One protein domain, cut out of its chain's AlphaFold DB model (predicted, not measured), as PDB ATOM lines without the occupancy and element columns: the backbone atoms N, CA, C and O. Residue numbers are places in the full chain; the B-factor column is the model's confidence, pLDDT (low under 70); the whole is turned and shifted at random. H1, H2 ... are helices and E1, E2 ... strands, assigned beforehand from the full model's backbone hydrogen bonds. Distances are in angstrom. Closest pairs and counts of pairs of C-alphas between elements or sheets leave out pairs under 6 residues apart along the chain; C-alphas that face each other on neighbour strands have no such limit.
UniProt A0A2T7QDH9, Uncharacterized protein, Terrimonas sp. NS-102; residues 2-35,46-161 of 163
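What this domain is: This is residues 2 to 35 and 46 to 161 of the 163 residues of an uncharacterized protein of Terrimonas sp. NS-102 (UniProt A0A2T7QDH9). A strongly twisted sheet of five strands has one helix, H3, packed over one face at its E5 edge, and a second helix, H2, which runs the opposite way to H3, touches it and only grazes the sheet. A long helix, H1, sticks out from this body with its residues 2 to 17 and makes the length of the whole. The 150 printed residues hold three named helices and five named strands in the order H1 E1 E2 H2 H3 E3 E4 E5, of mixed class; the sheet's order is E2 E1 E3 E4 E5, all antiparallel. The whole is elongated, 63 by 34 by 25 A, and only just compact, close to loose, with a radius of gyration of the C-alphas of 17.4 A.

Where its parts are: The sheet holds E1, residues 47 to 56, 28.7 A long; E2, residues 59 to 63; E3, residues 128 to 136, 25.6 A; E4, residues 142 to 152, 28.0 A; and E5, residues 157 to 160, where C-alpha 160 stands at (-34.234, -20.010, 30.870). H2, residues 71 to 86, and H3, residues 103 to 117, are each 21.1 A long. H1, residues 2 to 24, is 33.0 A long, from C-alpha 2 at (-23.255, -67.356, 2.566) to C-alpha 24 at (-36.751, -40.776, 16.628), with a kink of 35 degrees near residue 15.

How they stand to each other: E1 and E3 are antiparallel at 155 degrees, with N 49 and O 134 3.0 A apart, within hydrogen-bond range. E2 pairs with E1 as a hairpin, N 54 to O 61 being 2.8 A. E3, E4 and E5 form a meander, each strand the antiparallel neighbour of the one before, with N 133 to O 146 at 2.8 A and N 159 to O 150 at 2.8 A. E2, H2 H3, E3 is a split strand-helix-strand unit, its two strands running the same way with E1 between them, and its crossover is right-handed. H3 makes two layers with the sheet, at a height of 7.1 A, over E5 and slantwise to it at 49 degrees on the local plane; the closest C-alphas, of Ser 111 and Phe 158, are 4.8 A apart. H2 and H3, a helical hairpin, touch through residues 81 to 86 and 109 to 113 alone, closest at the C-alphas of Val 85 and Arg 109, 6.4 A, at a shallow tilt of 17 degrees, opposite ways. H1 is close to H2 but not clearly touching, the C-alphas of Ile 23 and Ile 75 being 6.9 A apart. Every O i to N i+4 pair is within hydrogen-bond range in H3, against 17 of 19 in H1 and 11 of 12 in H2.

The domain as a whole: The farthest C-alphas, of Lys 2 and Asn 155, are 62.8 A apart. Residues 36 to 45 are not printed, and the gap across this cut is 17.0 A. The link from H2 to H3 is long. Residues 2, 32 to 35, 67 to 69 and 88 to 92 have pLDDT under 70.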
ATOM      1  N   LYS A   2     -22.976 -67.277   1.114       67.50
ATOM      2  CA  LYS A   2     -23.255 -67.356   2.566       67.50
ATOM      3  C   LYS A   2     -22.516 -66.297   3.404       67.50
ATOM      4  O   LYS A   2     -23.143 -65.638   4.219       67.50
ATOM      5  N   SER A   3     -21.226 -66.055   3.146       75.44
ATOM      6  CA  SER A   3     -20.432 -65.041   3.871       75.44
ATOM      7  C   SER A   3     -20.963 -63.609   3.733       75.44
ATOM      8  O   SER A   3     -20.921 -62.850   4.693       75.44
ATOM      9  N   ARG A   4     -21.515 -63.246   2.565       84.31
ATOM     10  CA  ARG A   4     -22.119 -61.924   2.336       84.31
ATOM     11  C   ARG A   4     -23.413 -61.755   3.131       84.31
ATOM     12  O   ARG A   4     -23.623 -60.697   3.703       84.31
ATOM     13  N   ILE A   5     -24.236 -62.801   3.213       89.31
ATOM     14  CA  ILE A   5     -25.470 -62.786   4.013       89.31
ATOM     15  C   ILE A   5     -25.133 -62.652   5.502       89.31
ATOM     16  O   ILE A   5     -25.719 -61.811   6.176       89.31
ATOM     17  N   TYR A   6     -24.143 -63.400   6.004       88.38
ATOM     18  CA  TYR A   6     -23.678 -63.251   7.387       88.38
ATOM     19  C   TYR A   6     -23.141 -61.846   7.672       88.38
ATOM     20  O   TYR A   6     -23.512 -61.253   8.679       88.38
ATOM     21  N   ALA A   7     -22.332 -61.282   6.773       86.31
ATOM     22  CA  ALA A   7     -21.841 -59.916   6.923       86.31
ATOM     23  C   ALA A   7     -22.992 -58.896   6.966       86.31
ATOM     24  O   ALA A   7     -23.012 -58.038   7.842       86.31
ATOM     25  N   ILE A   8     -23.985 -59.025   6.078       89.12
ATOM     26  CA  ILE A   8     -25.170 -58.156   6.059       89.12
ATOM     27  C   ILE A   8     -25.959 -58.275   7.364       89.12
ATOM     28  O   ILE A   8     -26.338 -57.251   7.924       89.12
ATOM     29  N   LEU A   9     -26.189 -59.488   7.870       88.06
ATOM     30  CA  LEU A   9     -26.906 -59.703   9.129       88.06
ATOM     31  C   LEU A   9     -26.169 -59.080  10.315       88.06
ATOM     32  O   LEU A   9     -26.789 -58.380  11.112       88.06
ATOM     33  N   VAL A  10     -24.850 -59.278  10.400       84.56
ATOM     34  CA  VAL A  10     -24.023 -58.689  11.461       84.56
ATOM     35  C   VAL A  10     -24.069 -57.166  11.382       84.56
ATOM     36  O   VAL A  10     -24.405 -56.523  12.368       84.56
ATOM     37  N   ILE A  11     -23.825 -56.578  10.207       84.75
ATOM     38  CA  ILE A  11     -23.890 -55.121  10.014       84.75
ATOM     39  C   ILE A  11     -25.282 -54.596  10.384       84.75
ATOM     40  O   ILE A  11     -25.396 -53.620  11.121       84.75
ATOM     41  N   SER A  12     -26.343 -55.262   9.933       84.88
ATOM     42  CA  SER A  12     -27.722 -54.842  10.195       84.88
ATOM     43  C   SER A  12     -28.062 -54.871  11.685       84.88
ATOM     44  O   SER A  12     -28.700 -53.941  12.172       84.88
ATOM     45  N   ALA A  13     -27.586 -55.876  12.428       82.31
ATOM     46  CA  ALA A  13     -27.808 -55.992  13.869       82.31
ATOM     47  C   ALA A  13     -27.222 -54.813  14.669       82.31
ATOM     48  O   ALA A  13     -27.775 -54.451  15.704       82.31
ATOM     49  N   PHE A  14     -26.150 -54.180  14.181       78.75
ATOM     50  CA  PHE A  14     -25.558 -52.996  14.816       78.75
ATOM     51  C   PHE A  14     -26.090 -51.674  14.240       78.75
ATOM     52  O   PHE A  14     -26.296 -50.701  14.971       78.75
ATOM     53  N   VAL A  15     -26.338 -51.623  12.929       79.81
ATOM     54  CA  VAL A  15     -26.747 -50.397  12.231       79.81
ATOM     55  C   VAL A  15     -28.225 -50.081  12.454       79.81
ATOM     56  O   VAL A  15     -28.549 -48.925  12.712       79.81
ATOM     57  N   ILE A  16     -29.126 -51.070  12.405       81.44
ATOM     58  CA  ILE A  16     -30.577 -50.831  12.504       81.44
ATOM     59  C   ILE A  16     -30.973 -50.211  13.852       81.44
ATOM     60  O   ILE A  16     -31.668 -49.193  13.828       81.44
ATOM     61  N   PRO A  17     -30.527 -50.724  15.019       76.00
ATOM     62  CA  PRO A  17     -30.853 -50.092  16.299       76.00
ATOM     63  C   PRO A  17     -30.341 -48.651  16.374       76.00
ATOM     64  O   PRO A  17     -31.051 -47.763  16.837       76.00
ATOM     65  N   SER A  18     -29.143 -48.399  15.841       72.44
ATOM     66  CA  SER A  18     -28.562 -47.057  15.782       72.44
ATOM     67  C   SER A  18     -29.405 -46.124  14.906       72.44
ATOM     68  O   SER A  18     -29.743 -45.020  15.326       72.44
ATOM     69  N   LEU A  19     -29.809 -46.572  13.712       76.25
ATOM     70  CA  LEU A  19     -30.673 -45.808  12.805       76.25
ATOM     71  C   LEU A  19     -32.042 -45.509  13.419       76.25
ATOM     72  O   LEU A  19     -32.555 -44.409  13.229       76.25
ATOM     73  N   TYR A  20     -32.612 -46.444  14.179       80.44
ATOM     74  CA  TYR A  20     -33.881 -46.239  14.871       80.44
ATOM     75  C   TYR A  20     -33.813 -45.049  15.837       80.44
ATOM     76  O   TYR A  20     -34.640 -44.141  15.744       80.44
ATOM     77  N   TYR A  21     -32.790 -44.992  16.696       75.81
ATOM     78  CA  TYR A  21     -32.613 -43.878  17.634       75.81
ATOM     79  C   TYR A  21     -32.344 -42.544  16.920       75.81
ATOM     80  O   TYR A  21     -32.839 -41.501  17.350       75.81
ATOM     81  N   ILE A  22     -31.627 -42.578  15.787       73.69
ATOM     82  CA  ILE A  22     -31.397 -41.397  14.939       73.69
ATOM     83  C   ILE A  22     -32.723 -40.855  14.403       73.69
ATOM     84  O   ILE A  22     -32.949 -39.648  14.418       73.69
ATOM     85  N   ILE A  23     -33.590 -41.750  13.929       75.12
ATOM     86  CA  ILE A  23     -34.886 -41.414  13.339       75.12
ATOM     87  C   ILE A  23     -35.812 -40.763  14.365       75.12
ATOM     88  O   ILE A  23     -36.440 -39.750  14.067       75.12
ATOM     89  N   ILE A  24     -35.882 -41.316  15.576       75.19
ATOM     90  CA  ILE A  24     -36.751 -40.776  16.628       75.19
ATOM     91  C   ILE A  24     -36.145 -39.548  17.328       75.19
ATOM     92  O   ILE A  24     -36.852 -38.858  18.055       75.19
ATOM     93  N   GLY A  25     -34.864 -39.245  17.092       71.38
ATOM     94  CA  GLY A  25     -34.171 -38.097  17.681       71.38
ATOM     95  C   GLY A  25     -33.933 -38.226  19.185       71.38
ATOM     96  O   GLY A  25     -33.871 -37.213  19.871       71.38
ATOM     97  N   ARG A  26     -33.834 -39.461  19.694       80.06
ATOM     98  CA  ARG A  26     -33.476 -39.732  21.091       80.06
ATOM     99  C   ARG A  26     -31.979 -39.955  21.185       80.06
ATOM    100  O   ARG A  26     -31.461 -40.884  20.567       80.06
ATOM    101  N   GLU A  27     -31.309 -39.151  21.997       75.31
ATOM    102  CA  GLU A  27     -29.854 -39.196  22.137       75.31
ATOM    103  C   GLU A  27     -29.436 -39.494  23.577       75.31
ATOM    104  O   GLU A  27     -30.046 -39.023  24.537       75.31
ATOM    105  N   SER A  28     -28.395 -40.308  23.739       76.50
ATOM    106  CA  SER A  28     -27.751 -40.510  25.036       76.50
ATOM    107  C   SER A  28     -26.975 -39.260  25.444       76.50
ATOM    108  O   SER A  28     -26.419 -38.580  24.587       76.50
ATOM    109  N   PHE A  29     -26.892 -38.990  26.744       73.06
ATOM    110  CA  PHE A  29     -26.109 -37.878  27.291       73.06
ATOM    111  C   PHE A  29     -24.695 -38.321  27.729       73.06
ATOM    112  O   PHE A  29     -24.593 -39.400  28.326       73.06
ATOM    113  N   PRO A  30     -23.629 -37.511  27.539       71.50
ATOM    114  CA  PRO A  30     -23.580 -36.243  26.792       71.50
ATOM    115  C   PRO A  30     -23.976 -36.403  25.321       71.50
ATOM    116  O   PRO A  30     -23.702 -37.443  24.724       71.50
ATOM    117  N   PHE A  31     -24.626 -35.383  24.749       72.00
ATOM    118  CA  PHE A  31     -25.080 -35.406  23.359       72.00
ATOM    119  C   PHE A  31     -23.879 -35.528  22.425       72.00
ATOM    120  O   PHE A  31     -22.936 -34.734  22.474       72.00
ATOM    121  N   SER A  32     -23.889 -36.570  21.599       61.69
ATOM    122  CA  SER A  32     -22.773 -36.885  20.718       61.69
ATOM    123  C   SER A  32     -22.844 -36.056  19.446       61.69
ATOM    124  O   SER A  32     -23.776 -36.190  18.659       61.69
ATOM    125  N   GLN A  33     -21.771 -35.315  19.161       58.66
ATOM    126  CA  GLN A  33     -21.613 -34.627  17.878       58.66
ATOM    127  C   GLN A  33     -21.458 -35.586  16.685       58.66
ATOM    128  O   GLN A  33     -21.733 -35.212  15.544       58.66
ATOM    129  N   ALA A  34     -21.050 -36.834  16.938       59.38
ATOM    130  CA  ALA A  34     -20.932 -37.883  15.934       59.38
ATOM    131  C   ALA A  34     -22.237 -38.695  15.800       59.38
ATOM    132  O   ALA A  34     -22.943 -38.889  16.795       59.38
ATOM    133  N   PRO A  35     -22.555 -39.238  14.604       53.72
ATOM    134  CA  PRO A  35     -23.621 -40.227  14.471       53.72
ATOM    135  C   PRO A  35     -23.369 -41.385  15.448       53.72
ATOM    136  O   PRO A  35     -22.232 -41.822  15.579       53.72
ATOM    137  N   ASN A  46     -29.205 -43.229  30.078       83.81
ATOM    138  CA  ASN A  46     -30.436 -42.491  29.834       83.81
ATOM    139  C   ASN A  46     -30.394 -41.849  28.444       83.81
ATOM    140  O   ASN A  46     -29.342 -41.394  27.989       83.81
ATOM    141  N   PHE A  47     -31.558 -41.792  27.813       85.00
ATOM    142  CA  PHE A  47     -31.800 -41.131  26.540       85.00
ATOM    143  C   PHE A  47     -32.640 -39.885  26.763       85.00
ATOM    144  O   PHE A  47     -33.486 -39.863  27.657       85.00
ATOM    145  N   TYR A  48     -32.439 -38.875  25.930       85.94
ATOM    146  CA  TYR A  48     -33.166 -37.623  26.007       85.94
ATOM    147  C   TYR A  48     -33.754 -37.229  24.657       85.94
ATOM    148  O   TYR A  48     -33.176 -37.520  23.611       85.94
ATOM    149  N   ASP A  49     -34.908 -36.573  24.701       86.56
ATOM    150  CA  ASP A  49     -35.597 -35.996  23.544       86.56
ATOM    151  C   ASP A  49     -35.961 -34.545  23.857       86.56
ATOM    152  O   ASP A  49     -36.472 -34.251  24.943       86.56
ATOM    153  N   PHE A  50     -35.702 -33.651  22.906       88.88
ATOM    154  CA  PHE A  50     -36.128 -32.260  22.987       88.88
ATOM    155  C   PHE A  50     -37.451 -32.099  22.259       88.88
ATOM    156  O   PHE A  50     -37.566 -32.402  21.065       88.88
ATOM    157  N   LYS A  51     -38.431 -31.562  22.976       91.88
ATOM    158  CA  LYS A  51     -39.745 -31.251  22.434       91.88
ATOM    159  C   LYS A  51     -40.037 -29.770  22.561       91.88
ATOM    160  O   LYS A  51     -39.736 -29.148  23.579       91.88
ATOM    161  N   TYR A  52     -40.649 -29.236  21.516       93.50
ATOM    162  CA  TYR A  52     -41.045 -27.843  21.426       93.50
ATOM    163  C   TYR A  52     -42.562 -27.787  21.457       93.50
ATOM    164  O   TYR A  52     -43.220 -28.536  20.738       93.50
ATOM    165  N   PHE A  53     -43.118 -26.911  22.281       95.19
ATOM    166  CA  PHE A  53     -44.559 -26.737  22.376       95.19
ATOM    167  C   PHE A  53     -44.919 -25.288  22.110       95.19
ATOM    168  O   PHE A  53     -44.382 -24.400  22.769       95.19
ATOM    169  N   LEU A  54     -45.844 -25.052  21.185       94.50
ATOM    170  CA  LEU A  54     -46.539 -23.777  21.113       94.50
ATOM    171  C   LEU A  54     -47.527 -23.736  22.275       94.50
ATOM    172  O   LEU A  54     -48.361 -24.633  22.398       94.50
ATOM    173  N   VAL A  55     -47.411 -22.731  23.132       94.75
ATOM    174  CA  VAL A  55     -48.258 -22.558  24.310       94.75
ATOM    175  C   VAL A  55     -49.037 -21.261  24.157       94.75
ATOM    176  O   VAL A  55     -48.432 -20.195  24.020       94.75
ATOM    177  N   LYS A  56     -50.366 -21.371  24.208       91.50
ATOM    178  CA  LYS A  56     -51.312 -20.257  24.134       91.50
ATOM    179  C   LYS A  56     -52.390 -20.446  25.189       91.50
ATOM    180  O   LYS A  56     -53.183 -21.386  25.101       91.50
ATOM    181  N   ASP A  57     -52.391 -19.570  26.187       87.00
ATOM    182  CA  ASP A  57     -53.264 -19.640  27.360       87.00
ATOM    183  C   ASP A  57     -53.223 -21.027  28.029       87.00
ATOM    184  O   ASP A  57     -52.227 -21.391  28.653       87.00
ATOM    185  N   THR A  58     -54.291 -21.817  27.882       85.94
ATOM    186  CA  THR A  58     -54.421 -23.175  28.434       85.94
ATOM    187  C   THR A  58     -54.172 -24.282  27.412       85.94
ATOM    188  O   THR A  58     -54.271 -25.459  27.755       85.94
ATOM    189  N   SER A  59     -53.905 -23.934  26.154       91.00
ATOM    190  CA  SER A  59     -53.648 -24.893  25.084       91.00
ATOM    191  C   SER A  59     -52.154 -25.035  24.817       91.00
ATOM    192  O   SER A  59     -51.401 -24.058  24.823       91.00
ATOM    193  N   GLU A  60     -51.728 -26.271  24.573       94.19
ATOM    194  CA  GLU A  60     -50.377 -26.575  24.123       94.19
ATOM    195  C   GLU A  60     -50.413 -27.543  22.943       94.19
ATOM    196  O   GLU A  60     -51.198 -28.491  22.915       94.19
ATOM    197  N   GLN A  61     -49.551 -27.295  21.963       93.06
ATOM    198  CA  GLN A  61     -49.398 -28.137  20.785       93.06
ATOM    199  C   GLN A  61     -47.918 -28.440  20.575       93.06
ATOM    200  O   GLN A  61     -47.103 -27.521  20.530       93.06
ATOM    201  N   GLU A  62     -47.562 -29.719  20.417       92.25
ATOM    202  CA  GLU A  62     -46.203 -30.091  20.016       92.25
ATOM    203  C   GLU A  62     -45.940 -29.577  18.596       92.25
ATOM    204  O   GLU A  62     -46.681 -29.879  17.656       92.25
ATOM    205  N   ILE A  63     -44.878 -28.794  18.449       90.75
ATOM    206  CA  ILE A  63     -44.435 -28.228  17.182       90.75
ATOM    207  C   ILE A  63     -43.015 -28.686  16.869       90.75
ATOM    208  O   ILE A  63     -42.275 -29.192  17.713       90.75
ATOM    209  N   TYR A  64     -42.628 -28.492  15.616       86.94
ATOM    210  CA  TYR A  64     -41.286 -28.778  15.139       86.94
ATOM    211  C   TYR A  64     -40.700 -27.504  14.541       86.94
ATOM    212  O   TYR A  64     -41.468 -26.711  13.996       86.94
ATOM    213  N   PRO A  65     -39.369 -27.331  14.603       86.88
ATOM    214  CA  PRO A  65     -38.695 -26.308  13.825       86.88
ATOM    215  C   PRO A  65     -39.165 -26.337  12.369       86.88
ATOM    216  O   PRO A  65     -39.341 -27.421  11.795       86.88
ATOM    217  N   ASP A  66     -39.333 -25.158  11.786       81.50
ATOM    218  CA  ASP A  66     -39.647 -24.966  10.382       81.50
ATOM    219  C   ASP A  66     -38.611 -25.708   9.543       81.50
ATOM    220  O   ASP A  66     -37.423 -25.379   9.492       81.50
ATOM    221  N   SER A  67     -39.061 -26.797   8.929       68.25
ATOM    222  CA  SER A  67     -38.187 -27.680   8.181       68.25
ATOM    223  C   SER A  67     -38.170 -27.256   6.722       68.25
ATOM    224  O   SER A  67     -39.164 -27.433   6.014       68.25
ATOM    225  N   TYR A  68     -37.026 -26.787   6.235       58.66
ATOM    226  CA  TYR A  68     -36.783 -26.683   4.800       58.66
ATOM    227  C   TYR A  68     -36.693 -28.108   4.219       58.66
ATOM    228  O   TYR A  68     -35.676 -28.777   4.368       58.66
ATOM    229  N   GLY A  69     -37.763 -28.648   3.623       57.50
ATOM    230  CA  GLY A  69     -37.656 -29.839   2.756       57.50
ATOM    231  C   GLY A  69     -37.898 -31.238   3.361       57.50
ATOM    232  O   GLY A  69     -37.289 -32.202   2.904       57.50
ATOM    233  N   GLY A  70     -38.806 -31.398   4.332       70.25
ATOM    234  CA  GLY A  70     -39.364 -32.716   4.696       70.25
ATOM    235  C   GLY A  70     -38.682 -33.464   5.859       70.25
ATOM    236  O   GLY A  70     -38.083 -32.873   6.749       70.25
ATOM    237  N   PHE A  71     -38.835 -34.792   5.919       72.81
ATOM    238  CA  PHE A  71     -38.453 -35.599   7.094       72.81
ATOM    239  C   PHE A  71     -36.951 -35.543   7.432       72.81
ATOM    240  O   PHE A  71     -36.577 -35.386   8.593       72.81
ATOM    241  N   PHE A  72     -36.079 -35.620   6.422       73.75
ATOM    242  CA  PHE A  72     -34.629 -35.598   6.639       73.75
ATOM    243  C   PHE A  72     -34.128 -34.257   7.178       73.75
ATOM    244  O   PHE A  72     -33.204 -34.240   7.991       73.75
ATOM    245  N   SER A  73     -34.752 -33.139   6.794       78.69
ATOM    246  CA  SER A  73     -34.367 -31.834   7.332       78.69
ATOM    247  C   SER A  73     -34.799 -31.656   8.782       78.69
ATOM    248  O   SER A  73     -34.045 -31.072   9.553       78.69
ATOM    249  N   LYS A  74     -35.919 -32.253   9.212       76.56
ATOM    250  CA  LYS A  74     -36.280 -32.308  10.642       76.56
ATOM    251  C   LYS A  74     -35.206 -33.010  11.475       76.56
ATOM    252  O   LYS A  74     -34.811 -32.494  12.518       76.56
ATOM    253  N   ILE A  75     -34.699 -34.152  11.004       77.50
ATOM    254  CA  ILE A  75     -33.602 -34.870  11.676       77.50
ATOM    255  C   ILE A  75     -32.329 -34.014  11.691       77.50
ATOM    256  O   ILE A  75     -31.671 -33.908  12.727       77.50
ATOM    257  N   ALA A  76     -31.988 -33.384  10.566       80.06
ATOM    258  CA  ALA A  76     -30.802 -32.538  10.463       80.06
ATOM    259  C   ALA A  76     -30.864 -31.333  11.415       80.06
ATOM    260  O   ALA A  76     -29.883 -31.058  12.101       80.06
ATOM    261  N   ILE A  77     -32.016 -30.661  11.515       85.19
ATOM    262  CA  ILE A  77     -32.216 -29.527  12.426       85.19
ATOM    263  C   ILE A  77     -32.157 -29.984  13.882       85.19
ATOM    264  O   ILE A  77     -31.491 -29.333  14.682       85.19
ATOM    265  N   LYS A  78     -32.782 -31.120  14.232       81.69
ATOM    266  CA  LYS A  78     -32.654 -31.692  15.581       81.69
ATOM    267  C   LYS A  78     -31.184 -31.914  15.934       81.69
ATOM    268  O   LYS A  78     -30.727 -31.423  16.957       81.69
ATOM    269  N   ARG A  79     -30.415 -32.574  15.065       79.06
ATOM    270  CA  ARG A  79     -28.977 -32.803  15.285       79.06
ATOM    271  C   ARG A  79     -28.174 -31.517  15.374       79.06
ATOM    272  O   ARG A  79     -27.295 -31.398  16.218       79.06
ATOM    273  N   TYR A  80     -28.468 -30.549  14.512       84.12
ATOM    274  CA  TYR A  80     -27.848 -29.235  14.592       84.12
ATOM    275  C   TYR A  80     -28.119 -28.591  15.954       84.12
ATOM    276  O   TYR A  80     -27.182 -28.101  16.581       84.12
ATOM    277  N   PHE A  81     -29.362 -28.669  16.437       87.75
ATOM    278  CA  PHE A  81     -29.743 -28.187  17.756       87.75
ATOM    279  C   PHE A  81     -28.954 -28.893  18.863       87.75
ATOM    280  O   PHE A  81     -28.271 -28.211  19.623       87.75
ATOM    281  N   PHE A  82     -28.950 -30.230  18.909       81.69
ATOM    282  CA  PHE A  82     -28.172 -31.006  19.888       81.69
ATOM    283  C   PHE A  82     -26.688 -30.599  19.900       81.69
ATOM    284  O   PHE A  82     -26.122 -30.328  20.960       81.69
ATOM    285  N   ASN A  83     -26.080 -30.486  18.718       78.00
ATOM    286  CA  ASN A  83     -24.627 -30.381  18.570       78.00
ATOM    287  C   ASN A  83     -24.073 -28.961  18.652       78.00
ATOM    288  O   ASN A  83     -22.927 -28.797  19.071       78.00
ATOM    289  N   ASN A  84     -24.846 -27.963  18.213       81.81
ATOM    290  CA  ASN A  84     -24.361 -26.593  17.995       81.81
ATOM    291  C   ASN A  84     -25.155 -25.530  18.760       81.81
ATOM    292  O   ASN A  84     -24.630 -24.444  18.995       81.81
ATOM    293  N   VAL A  85     -26.398 -25.822  19.153       87.50
ATOM    294  CA  VAL A  85     -27.245 -24.861  19.875       87.50
ATOM    295  C   VAL A  85     -27.323 -25.217  21.349       87.50
ATOM    296  O   VAL A  85     -27.021 -24.386  22.193       87.50
ATOM    297  N   TYR A  86     -27.678 -26.452  21.683       85.88
ATOM    298  CA  TYR A  86     -27.734 -26.898  23.067       85.88
ATOM    299  C   TYR A  86     -26.339 -27.298  23.576       85.88
ATOM    300  O   TYR A  86     -25.944 -26.890  24.664       85.88
ATOM    301  N   VAL A  87     -25.561 -28.012  22.747       71.62
ATOM    302  CA  VAL A  87     -24.127 -28.338  22.936       71.62
ATOM    303  C   VAL A  87     -23.819 -28.985  24.292       71.62
ATOM    304  O   VAL A  87     -22.832 -28.667  24.953       71.62
ATOM    305  N   SER A  88     -24.649 -29.928  24.734       65.50
ATOM    306  CA  SER A  88     -24.405 -30.583  26.023       65.50
ATOM    307  C   SER A  88     -23.426 -31.750  25.880       65.50
ATOM    308  O   SER A  88     -23.818 -32.911  25.820       65.50
ATOM    309  N   VAL A  89     -22.134 -31.418  25.817       55.81
ATOM    310  CA  VAL A  89     -21.008 -32.369  25.953       55.81
ATOM    311  C   VAL A  89     -20.488 -32.472  27.399       55.81
ATOM    312  O   VAL A  89     -19.502 -33.151  27.686       55.81
ATOM    313  N   GLU A  90     -21.155 -31.774  28.317       59.78
ATOM    314  CA  GLU A  90     -20.867 -31.704  29.749       59.78
ATOM    315  C   GLU A  90     -21.076 -33.048  30.460       59.78
ATOM    316  O   GLU A  90     -21.921 -33.850  30.077       59.78
ATOM    317  N   LYS A  91     -20.367 -33.279  31.574       61.34
ATOM    318  CA  LYS A  91     -20.609 -34.448  32.446       61.34
ATOM    319  C   LYS A  91     -21.743 -34.235  33.461       61.34
ATOM    320  O   LYS A  91     -22.126 -35.192  34.125       61.34
ATOM    321  N   ILE A  92     -22.216 -32.998  33.640       62.16
ATOM    322  CA  ILE A  92     -22.909 -32.581  34.871       62.16
ATOM    323  C   ILE A  92     -24.438 -32.660  34.740       62.16
ATOM    324  O   ILE A  92     -25.079 -33.192  35.641       62.16
ATOM    325  N   SER A  93     -25.040 -32.191  33.639       72.44
ATOM    326  CA  SER A  93     -26.488 -32.328  33.396       72.44
ATOM    327  C   SER A  93     -26.884 -31.863  31.984       72.44
ATOM    328  O   SER A  93     -26.385 -30.826  31.550       72.44
ATOM    329  N   PRO A  94     -27.835 -32.532  31.298       73.25
ATOM    330  CA  PRO A  94     -28.437 -32.053  30.049       73.25
ATOM    331  C   PRO A  94     -29.463 -30.939  30.255       73.25
ATOM    332  O   PRO A  94     -30.204 -30.639  29.329       73.25
ATOM    333  N   PHE A  95     -29.577 -30.394  31.463       78.62
ATOM    334  CA  PHE A  95     -30.500 -29.307  31.777       78.62
ATOM    335  C   PHE A  95     -29.769 -27.988  32.080       78.62
ATOM    336  O   PHE A  95     -30.410 -26.956  32.238       78.62
ATOM    337  N   GLY A  96     -28.438 -28.025  32.198       71.19
ATOM    338  CA  GLY A  96     -27.611 -26.874  32.562       71.19
ATOM    339  C   GLY A  96     -26.919 -26.209  31.372       71.19
ATOM    340  O   GLY A  96     -27.179 -26.517  30.209       71.19
ATOM    341  N   TYR A  97     -26.002 -25.298  31.687       72.81
ATOM    342  CA  TYR A  97     -25.206 -24.566  30.703       72.81
ATOM    343  C   TYR A  97     -23.951 -25.336  30.278       72.81
ATOM    344  O   TYR A  97     -23.493 -26.246  30.968       72.81
ATOM    345  N   ILE A  98     -23.370 -24.935  29.146       76.75
ATOM    346  CA  ILE A  98     -22.029 -25.379  28.739       76.75
ATOM    347  C   ILE A  98     -21.001 -24.833  29.750       76.75
ATOM    348  O   ILE A  98     -21.214 -23.787  30.364       76.75
ATOM    349  N   LYS A  99     -19.843 -25.481  29.912       72.00
ATOM    350  CA  LYS A  99     -18.721 -24.932  30.684       72.00
ATOM    351  C   LYS A  99     -18.424 -23.499  30.250       72.00
ATOM    352  O   LYS A  99     -18.140 -23.258  29.078       72.00
ATOM    353  N   ASN A 100     -18.402 -22.578  31.211       77.19
ATOM    354  CA  ASN A 100     -18.170 -21.140  31.005       77.19
ATOM    355  C   ASN A 100     -19.282 -20.397  30.240       77.19
ATOM    356  O   ASN A 100     -19.118 -19.219  29.936       77.19
ATOM    357  N   ASP A 101     -20.401 -21.053  29.948       80.75
ATOM    358  CA  ASP A 101     -21.607 -20.426  29.426       80.75
ATOM    359  C   ASP A 101     -22.443 -19.976  30.623       80.75
ATOM    360  O   ASP A 101     -22.788 -20.763  31.506       80.75
ATOM    361  N   ASN A 102     -22.694 -18.675  30.708       86.38
ATOM    362  CA  ASN A 102     -23.593 -18.133  31.715       86.38
ATOM    363  C   ASN A 102     -25.032 -18.128  31.172       86.38
ATOM    364  O   ASN A 102     -25.281 -18.403  29.996       86.38
ATOM    365  N   LYS A 103     -25.987 -17.785  32.039       88.44
ATOM    366  CA  LYS A 103     -27.405 -17.712  31.675       88.44
ATOM    367  C   LYS A 103     -27.652 -16.861  30.426       88.44
ATOM    368  O   LYS A 103     -28.369 -17.296  29.536       88.44
ATOM    369  N   GLU A 104     -27.045 -15.681  30.356       91.56
ATOM    370  CA  GLU A 104     -27.245 -14.730  29.260       91.56
ATOM    371  C   GLU A 104     -26.727 -15.277  27.923       91.56
ATOM    372  O   GLU A 104     -27.401 -15.180  26.898       91.56
ATOM    373  N   MET A 105     -25.548 -15.900  27.922       90.88
ATOM    374  CA  MET A 105     -24.959 -16.501  26.727       90.88
ATOM    375  C   MET A 105     -25.785 -17.695  26.226       90.88
ATOM    376  O   MET A 105     -26.022 -17.813  25.017       90.88
ATOM    377  N   PHE A 106     -26.288 -18.526  27.143       90.38
ATOM    378  CA  PHE A 106     -27.216 -19.608  26.826       90.38
ATOM    379  C   PHE A 106     -28.515 -19.063  26.217       90.38
ATOM    380  O   PHE A 106     -28.907 -19.465  25.121       90.38
ATOM    381  N   GLU A 107     -29.155 -18.102  26.885       93.62
ATOM    382  CA  GLU A 107     -30.396 -17.472  26.426       93.62
ATOM    383  C   GLU A 107     -30.224 -16.801  25.060       93.62
ATOM    384  O   GLU A 107     -31.074 -16.977  24.188       93.62
ATOM    385  N   ASN A 108     -29.108 -16.115  24.804       94.12
ATOM    386  CA  ASN A 108     -28.817 -15.495  23.508       94.12
ATOM    387  C   ASN A 108     -28.703 -16.544  22.391       94.12
ATOM    388  O   ASN A 108     -29.331 -16.414  21.337       94.12
ATOM    389  N   ARG A 109     -27.955 -17.627  22.628       92.75
ATOM    390  CA  ARG A 109     -27.802 -18.718  21.654       92.75
ATOM    391  C   ARG A 109     -29.137 -19.392  21.342       92.75
ATOM    392  O   ARG A 109     -29.445 -19.624  20.173       92.75
ATOM    393  N   MET A 110     -29.943 -19.644  22.370       94.00
ATOM    394  CA  MET A 110     -31.285 -20.199  22.220       94.00
ATOM    395  C   MET A 110     -32.208 -19.238  21.466       94.00
ATOM    396  O   MET A 110     -32.868 -19.660  20.521       94.00
ATOM    397  N   SER A 111     -32.191 -17.946  21.806       95.62
ATOM    398  CA  SER A 111     -32.978 -16.908  21.125       95.62
ATOM    399  C   SER A 111     -32.714 -16.925  19.622       95.62
ATOM    400  O   SER A 111     -33.647 -17.076  18.841       95.62
ATOM    401  N   ARG A 112     -31.437 -16.905  19.211       94.44
ATOM    402  CA  ARG A 112     -31.045 -16.955  17.791       94.44
ATOM    403  C   ARG A 112     -31.597 -18.183  17.073       94.44
ATOM    404  O   ARG A 112     -32.075 -18.065  15.947       94.44
ATOM    405  N   PHE A 113     -31.531 -19.352  17.710       93.81
ATOM    406  CA  PHE A 113     -32.082 -20.573  17.133       93.81
ATOM    407  C   PHE A 113     -33.598 -20.478  16.957       93.81
ATOM    408  O   PHE A 113     -34.094 -20.713  15.858       93.81
ATOM    409  N   PHE A 114     -34.337 -20.098  18.001       94.00
ATOM    410  CA  PHE A 114     -35.793 -20.018  17.916       94.00
ATOM    411  C   PHE A 114     -36.257 -18.971  16.897       94.00
ATOM    412  O   PHE A 114     -37.144 -19.260  16.096       94.00
ATOM    413  N   THR A 115     -35.602 -17.808  16.837       92.56
ATOM    414  CA  THR A 115     -35.885 -16.785  15.821       92.56
ATOM    415  C   THR A 115     -35.667 -17.309  14.403       92.56
ATOM    416  O   THR A 115     -36.480 -17.045  13.520       92.56
ATOM    417  N   ALA A 116     -34.584 -18.054  14.170       90.62
ATOM    418  CA  ALA A 116     -34.237 -18.542  12.840       90.62
ATOM    419  C   ALA A 116     -35.109 -19.717  12.379       90.62
ATOM    420  O   ALA A 116     -35.412 -19.809  11.193       90.62
ATOM    421  N   TYR A 117     -35.503 -20.602  13.296       90.81
ATOM    422  CA  TYR A 117     -36.096 -21.895  12.957       90.81
ATOM    423  C   TYR A 117     -37.580 -22.041  13.326       90.81
ATOM    424  O   TYR A 117     -38.132 -23.109  13.103       90.81
ATOM    425  N   PHE A 118     -38.242 -21.016  13.869       90.25
ATOM    426  CA  PHE A 118     -39.693 -21.026  14.130       90.25
ATOM    427  C   PHE A 118     -40.399 -19.787  13.557       90.25
ATOM    428  O   PHE A 118     -41.384 -19.292  14.104       90.25
ATOM    429  N   GLN A 119     -39.898 -19.282  12.430       85.19
ATOM    430  CA  GLN A 119     -40.403 -18.093  11.745       85.19
ATOM    431  C   GLN A 119     -41.899 -18.154  11.424       85.19
ATOM    432  O   GLN A 119     -42.579 -17.134  11.529       85.19
ATOM    433  N   SER A 120     -42.431 -19.330  11.078       83.06
ATOM    434  CA  SER A 120     -43.856 -19.515  10.770       83.06
ATOM    435  C   SER A 120     -44.771 -19.207  11.959       83.06
ATOM    436  O   SER A 120     -45.930 -18.847  11.768       83.06
ATOM    437  N   HIS A 121     -44.238 -19.281  13.180       81.50
ATOM    438  CA  HIS A 121     -44.961 -19.004  14.416       81.50
ATOM    439  C   HIS A 121     -44.747 -17.566  14.905       81.50
ATOM    440  O   HIS A 121     -45.470 -17.120  15.791       81.50
ATOM    441  N   ASN A 122     -43.819 -16.803  14.306       78.12
ATOM    442  CA  ASN A 122     -43.493 -15.445  14.756       78.12
ATOM    443  C   ASN A 122     -44.641 -14.435  14.582       78.12
ATOM    444  O   ASN A 122     -44.575 -13.335  15.126       78.12
ATOM    445  N   GLN A 123     -45.686 -14.786  13.827       76.62
ATOM    446  CA  GLN A 123     -46.861 -13.935  13.640       76.62
ATOM    447  C   GLN A 123     -47.873 -14.039  14.792       76.62
ATOM    448  O   GLN A 123     -48.674 -13.122  14.966       76.62
ATOM    449  N   ASP A 124     -47.841 -15.112  15.595       81.31
ATOM    450  CA  ASP A 124     -48.706 -15.251  16.773       81.31
ATOM    451  C   ASP A 124     -47.983 -14.779  18.040       81.31
ATOM    452  O   ASP A 124     -47.459 -15.566  18.829       81.31
ATOM    453  N   THR A 125     -47.981 -13.463  18.242       80.50
ATOM    454  CA  THR A 125     -47.339 -12.790  19.384       80.50
ATOM    455  C   THR A 125     -47.972 -13.126  20.737       80.50
ATOM    456  O   THR A 125     -47.363 -12.897  21.780       80.50
ATOM    457  N   THR A 126     -49.177 -13.704  20.749       83.81
ATOM    458  CA  THR A 126     -49.841 -14.139  21.990       83.81
ATOM    459  C   THR A 126     -49.332 -15.484  22.505       83.81
ATOM    460  O   THR A 126     -49.596 -15.851  23.650       83.81
ATOM    461  N   SER A 127     -48.581 -16.208  21.677       89.56
ATOM    462  CA  SER A 127     -48.057 -17.531  21.987       89.56
ATOM    463  C   SER A 127     -46.590 -17.474  22.421       89.56
ATOM    464  O   SER A 127     -45.846 -16.538  22.128       89.56
ATOM    465  N   LYS A 128     -46.146 -18.516  23.126       94.94
ATOM    466  CA  LYS A 128     -44.731 -18.747  23.460       94.94
ATOM    467  C   LYS A 128     -44.321 -20.138  23.013       94.94
ATOM    468  O   LYS A 128     -45.159 -21.035  22.961       94.94
ATOM    469  N   ILE A 129     -43.035 -20.344  22.740       95.75
ATOM    470  CA  ILE A 129     -42.512 -21.681  22.432       95.75
ATOM    471  C   ILE A 129     -41.786 -22.226  23.658       95.75
ATOM    472  O   ILE A 129     -40.736 -21.721  24.041       95.75
ATOM    473  N   ARG A 130     -42.337 -23.262  24.288       96.25
ATOM    474  CA  ARG A 130     -41.727 -23.950  25.430       96.25
ATOM    475  C   ARG A 130     -40.780 -25.043  24.950       96.25
ATOM    476  O   ARG A 130     -41.149 -25.832  24.082       96.25
ATOM    477  N   LEU A 131     -39.594 -25.119  25.548       95.25
ATOM    478  CA  LEU A 131     -38.651 -26.219  25.359       95.25
ATOM    479  C   LEU A 131     -38.694 -27.170  26.553       95.25
ATOM    480  O   LEU A 131     -38.338 -26.785  27.669       95.25
ATOM    481  N   ASP A 132     -39.038 -28.426  26.286       94.38
ATOM    482  CA  ASP A 132     -39.034 -29.504  27.267       94.38
ATOM    483  C   ASP A 132     -37.978 -30.560  26.901       94.38
ATOM    484  O   ASP A 132     -37.822 -30.935  25.736       94.38
ATOM    485  N   VAL A 133     -37.287 -31.080  27.915       91.62
ATOM    486  CA  VAL A 133     -36.394 -32.236  27.815       91.62
ATOM    487  C   VAL A 133     -37.050 -33.430  28.478       91.62
ATOM    488  O   VAL A 133     -37.320 -33.430  29.680       91.62
ATOM    489  N   TYR A 134     -37.271 -34.474  27.692       91.69
ATOM    490  CA  TYR A 134     -37.788 -35.751  28.158       91.69
ATOM    491  C   TYR A 134     -36.625 -36.697  28.392       91.69
ATOM    492  O   TYR A 134     -35.727 -36.774  27.565       91.69
ATOM    493  N   ASN A 135     -36.650 -37.430  29.498       89.81
ATOM    494  CA  ASN A 135     -35.674 -38.454  29.844       89.81
ATOM    495  C   ASN A 135     -36.327 -39.834  29.778       89.81
ATOM    496  O   ASN A 135     -37.437 -40.041  30.281       89.81
ATOM    497  N   TYR A 136     -35.596 -40.778  29.204       89.44
ATOM    498  CA  TYR A 136     -35.973 -42.171  29.070       89.44
ATOM    499  C   TYR A 136     -34.839 -43.063  29.563       89.44
ATOM    500  O   TYR A 136     -33.663 -42.716  29.450       89.44
ATOM    501  N   ASN A 137     -35.175 -44.244  30.070       88.25
ATOM    502  CA  ASN A 137     -34.167 -45.272  30.309       88.25
ATOM    503  C   ASN A 137     -33.754 -45.966  28.999       88.25
ATOM    504  O   ASN A 137     -34.301 -45.704  27.925       88.25
ATOM    505  N   ARG A 138     -32.811 -46.908  29.091       83.12
ATOM    506  CA  ARG A 138     -32.328 -47.679  27.936       83.12
ATOM    507  C   ARG A 138     -33.395 -48.503  27.202       83.12
ATOM    508  O   ARG A 138     -33.180 -48.867  26.053       83.12
ATOM    509  N   ASN A 139     -34.499 -48.837  27.872       84.56
ATOM    510  CA  ASN A 139     -35.608 -49.589  27.286       84.56
ATOM    511  C   ASN A 139     -36.600 -48.655  26.565       84.56
ATOM    512  O   ASN A 139     -37.569 -49.122  25.977       84.56
ATOM    513  N   GLY A 140     -36.380 -47.337  26.619       82.62
ATOM    514  CA  GLY A 140     -37.280 -46.334  26.059       82.62
ATOM    515  C   GLY A 140     -38.458 -45.973  26.966       82.62
ATOM    516  O   GLY A 140     -39.352 -45.258  26.510       82.62
ATOM    517  N   GLU A 141     -38.460 -46.424  28.222       90.06
ATOM    518  CA  GLU A 141     -39.488 -46.083  29.209       90.06
ATOM    519  C   GLU A 141     -39.262 -44.657  29.717       90.06
ATOM    520  O   GLU A 141     -38.137 -44.274  30.053       90.06
ATOM    521  N   PHE A 142     -40.335 -43.866  29.761       92.69
ATOM    522  CA  PHE A 142     -40.298 -42.493  30.253       92.69
ATOM    523  C   PHE A 142     -39.956 -42.458  31.743       92.69
ATOM    524  O   PHE A 142     -40.538 -43.193  32.538       92.69
ATOM    525  N   LYS A 143     -39.033 -41.572  32.116       91.81
ATOM    526  CA  LYS A 143     -38.644 -41.338  33.509       91.81
ATOM    527  C   LYS A 143     -39.126 -39.987  34.013       91.81
ATOM    528  O   LYS A 143     -39.786 -39.915  35.041       91.81
ATOM    529  N   GLN A 144     -38.755 -38.915  33.318       92.12
ATOM    530  CA  GLN A 144     -39.022 -37.552  33.773       92.12
ATOM    531  C   GLN A 144     -39.035 -36.556  32.615       92.12
ATOM    532  O   GLN A 144     -38.462 -36.811  31.555       92.12
ATOM    533  N   LYS A 145     -39.669 -35.407  32.848       93.06
ATOM    534  CA  LYS A 145     -39.716 -34.261  31.939       93.06
ATOM    535  C   LYS A 145     -39.278 -33.014  32.692       93.06
ATOM    536  O   LYS A 145     -39.772 -32.783  33.793       93.06
ATOM    537  N   HIS A 146     -38.439 -32.198  32.064       92.56
ATOM    538  CA  HIS A 146     -38.029 -30.896  32.586       92.56
ATOM    539  C   HIS A 146     -38.282 -29.801  31.563       92.56
ATOM    540  O   HIS A 146     -37.922 -29.948  30.399       92.56
ATOM    541  N   THR A 147     -38.893 -28.703  31.999       94.69
ATOM    542  CA  THR A 147     -39.037 -27.504  31.172       94.69
ATOM    543  C   THR A 147     -37.790 -26.652  31.320       94.69
ATOM    544  O   THR A 147     -37.504 -26.137  32.399       94.69
ATOM    545  N   ILE A 148     -37.065 -26.500  30.217       93.38
ATOM    546  CA  ILE A 148     -35.822 -25.732  30.156       93.38
ATOM    547  C   ILE A 148     -36.125 -24.238  30.162       93.38
ATOM    548  O   ILE A 148     -35.498 -23.463  30.883       93.38
ATOM    549  N   GLY A 149     -37.106 -23.827  29.367       94.94
ATOM    550  CA  GLY A 149     -37.459 -22.424  29.239       94.94
ATOM    551  C   GLY A 149     -38.456 -22.160  28.128       94.94
ATOM    552  O   GLY A 149     -39.037 -23.083  27.548       94.94
ATOM    553  N   TYR A 150     -38.636 -20.876  27.843       96.38
ATOM    554  CA  TYR A 150     -39.645 -20.378  26.920       96.38
ATOM    555  C   TYR A 150     -39.039 -19.329  26.000       96.38
ATOM    556  O   TYR A 150     -38.407 -18.388  26.468       96.38
ATOM    557  N   TYR A 151     -39.277 -19.461  24.705       96.56
ATOM    558  CA  TYR A 151     -39.070 -18.398  23.740       96.56
ATOM    559  C   TYR A 151     -40.313 -17.511  23.687       96.56
ATOM    560  O   TYR A 151     -41.407 -17.976  23.348       96.56
ATOM    561  N   ASP A 152     -40.144 -16.247  24.053       94.50
ATOM    562  CA  ASP A 152     -41.140 -15.203  23.865       94.50
ATOM    563  C   ASP A 152     -41.115 -14.763  22.399       94.50
ATOM    564  O   ASP A 152     -40.130 -14.206  21.905       94.50
ATOM    565  N   ILE A 153     -42.213 -15.034  21.698       92.06
ATOM    566  CA  ILE A 153     -42.341 -14.728  20.276       92.06
ATOM    567  C   ILE A 153     -42.345 -13.216  20.033       92.06
ATOM    568  O   ILE A 153     -41.805 -12.771  19.025       92.06
ATOM    569  N   THR A 154     -42.900 -12.428  20.956       90.75
ATOM    570  CA  THR A 154     -43.017 -10.971  20.811       90.75
ATOM    571  C   THR A 154     -41.666 -10.292  20.970       90.75
ATOM    572  O   THR A 154     -41.301  -9.425  20.181       90.75
ATOM    573  N   ASN A 155     -40.918 -10.691  21.997       92.88
ATOM    574  CA  ASN A 155     -39.644 -10.062  22.343       92.88
ATOM    575  C   ASN A 155     -38.438 -10.723  21.659       92.88
ATOM    576  O   ASN A 155     -37.312 -10.246  21.804       92.88
ATOM    577  N   HIS A 156     -38.663 -11.825  20.938       93.38
ATOM    578  CA  HIS A 156     -37.632 -12.638  20.297       93.38
ATOM    579  C   HIS A 156     -36.504 -13.058  21.247       93.38
ATOM    580  O   HIS A 156     -35.338 -13.142  20.857       93.38
ATOM    581  N   ASN A 157     -36.848 -13.343  22.503       95.56
ATOM    582  CA  ASN A 157     -35.893 -13.765  23.515       95.56
ATOM    583  C   ASN A 157     -36.302 -15.092  24.158       95.56
ATOM    584  O   ASN A 157     -37.469 -15.390  24.393       95.56
ATOM    585  N   PHE A 158     -35.304 -15.920  24.434       96.12
ATOM    586  CA  PHE A 158     -35.459 -17.142  25.201       96.12
ATOM    587  C   PHE A 158     -35.184 -16.858  26.674       96.12
ATOM    588  O   PHE A 158     -34.160 -16.277  27.012       96.12
ATOM    589  N   ILE A 159     -36.083 -17.309  27.543       95.38
ATOM    590  CA  ILE A 159     -35.992 -17.185  28.994       95.38
ATOM    591  C   ILE A 159     -35.763 -18.579  29.573       95.38
ATOM    592  O   ILE A 159     -36.637 -19.446  29.503       95.38
ATOM    593  N   HIS A 160     -34.592 -18.787  30.169       92.75
ATOM    594  CA  HIS A 160     -34.234 -20.010  30.870       92.75
ATOM    595  C   HIS A 160     -34.850 -20.023  32.271       92.75
ATOM    596  O   HIS A 160     -34.627 -19.114  33.080       92.75
ATOM    597  N   THR A 161     -35.613 -21.074  32.563       91.25
ATOM    598  CA  THR A 161     -36.331 -21.245  33.834       91.25
ATOM    599  C   THR A 161     -35.809 -22.409  34.664       91.25
ATOM    600  O   THR A 161     -36.105 -22.484  35.856       91.25
TER     601      THR A 161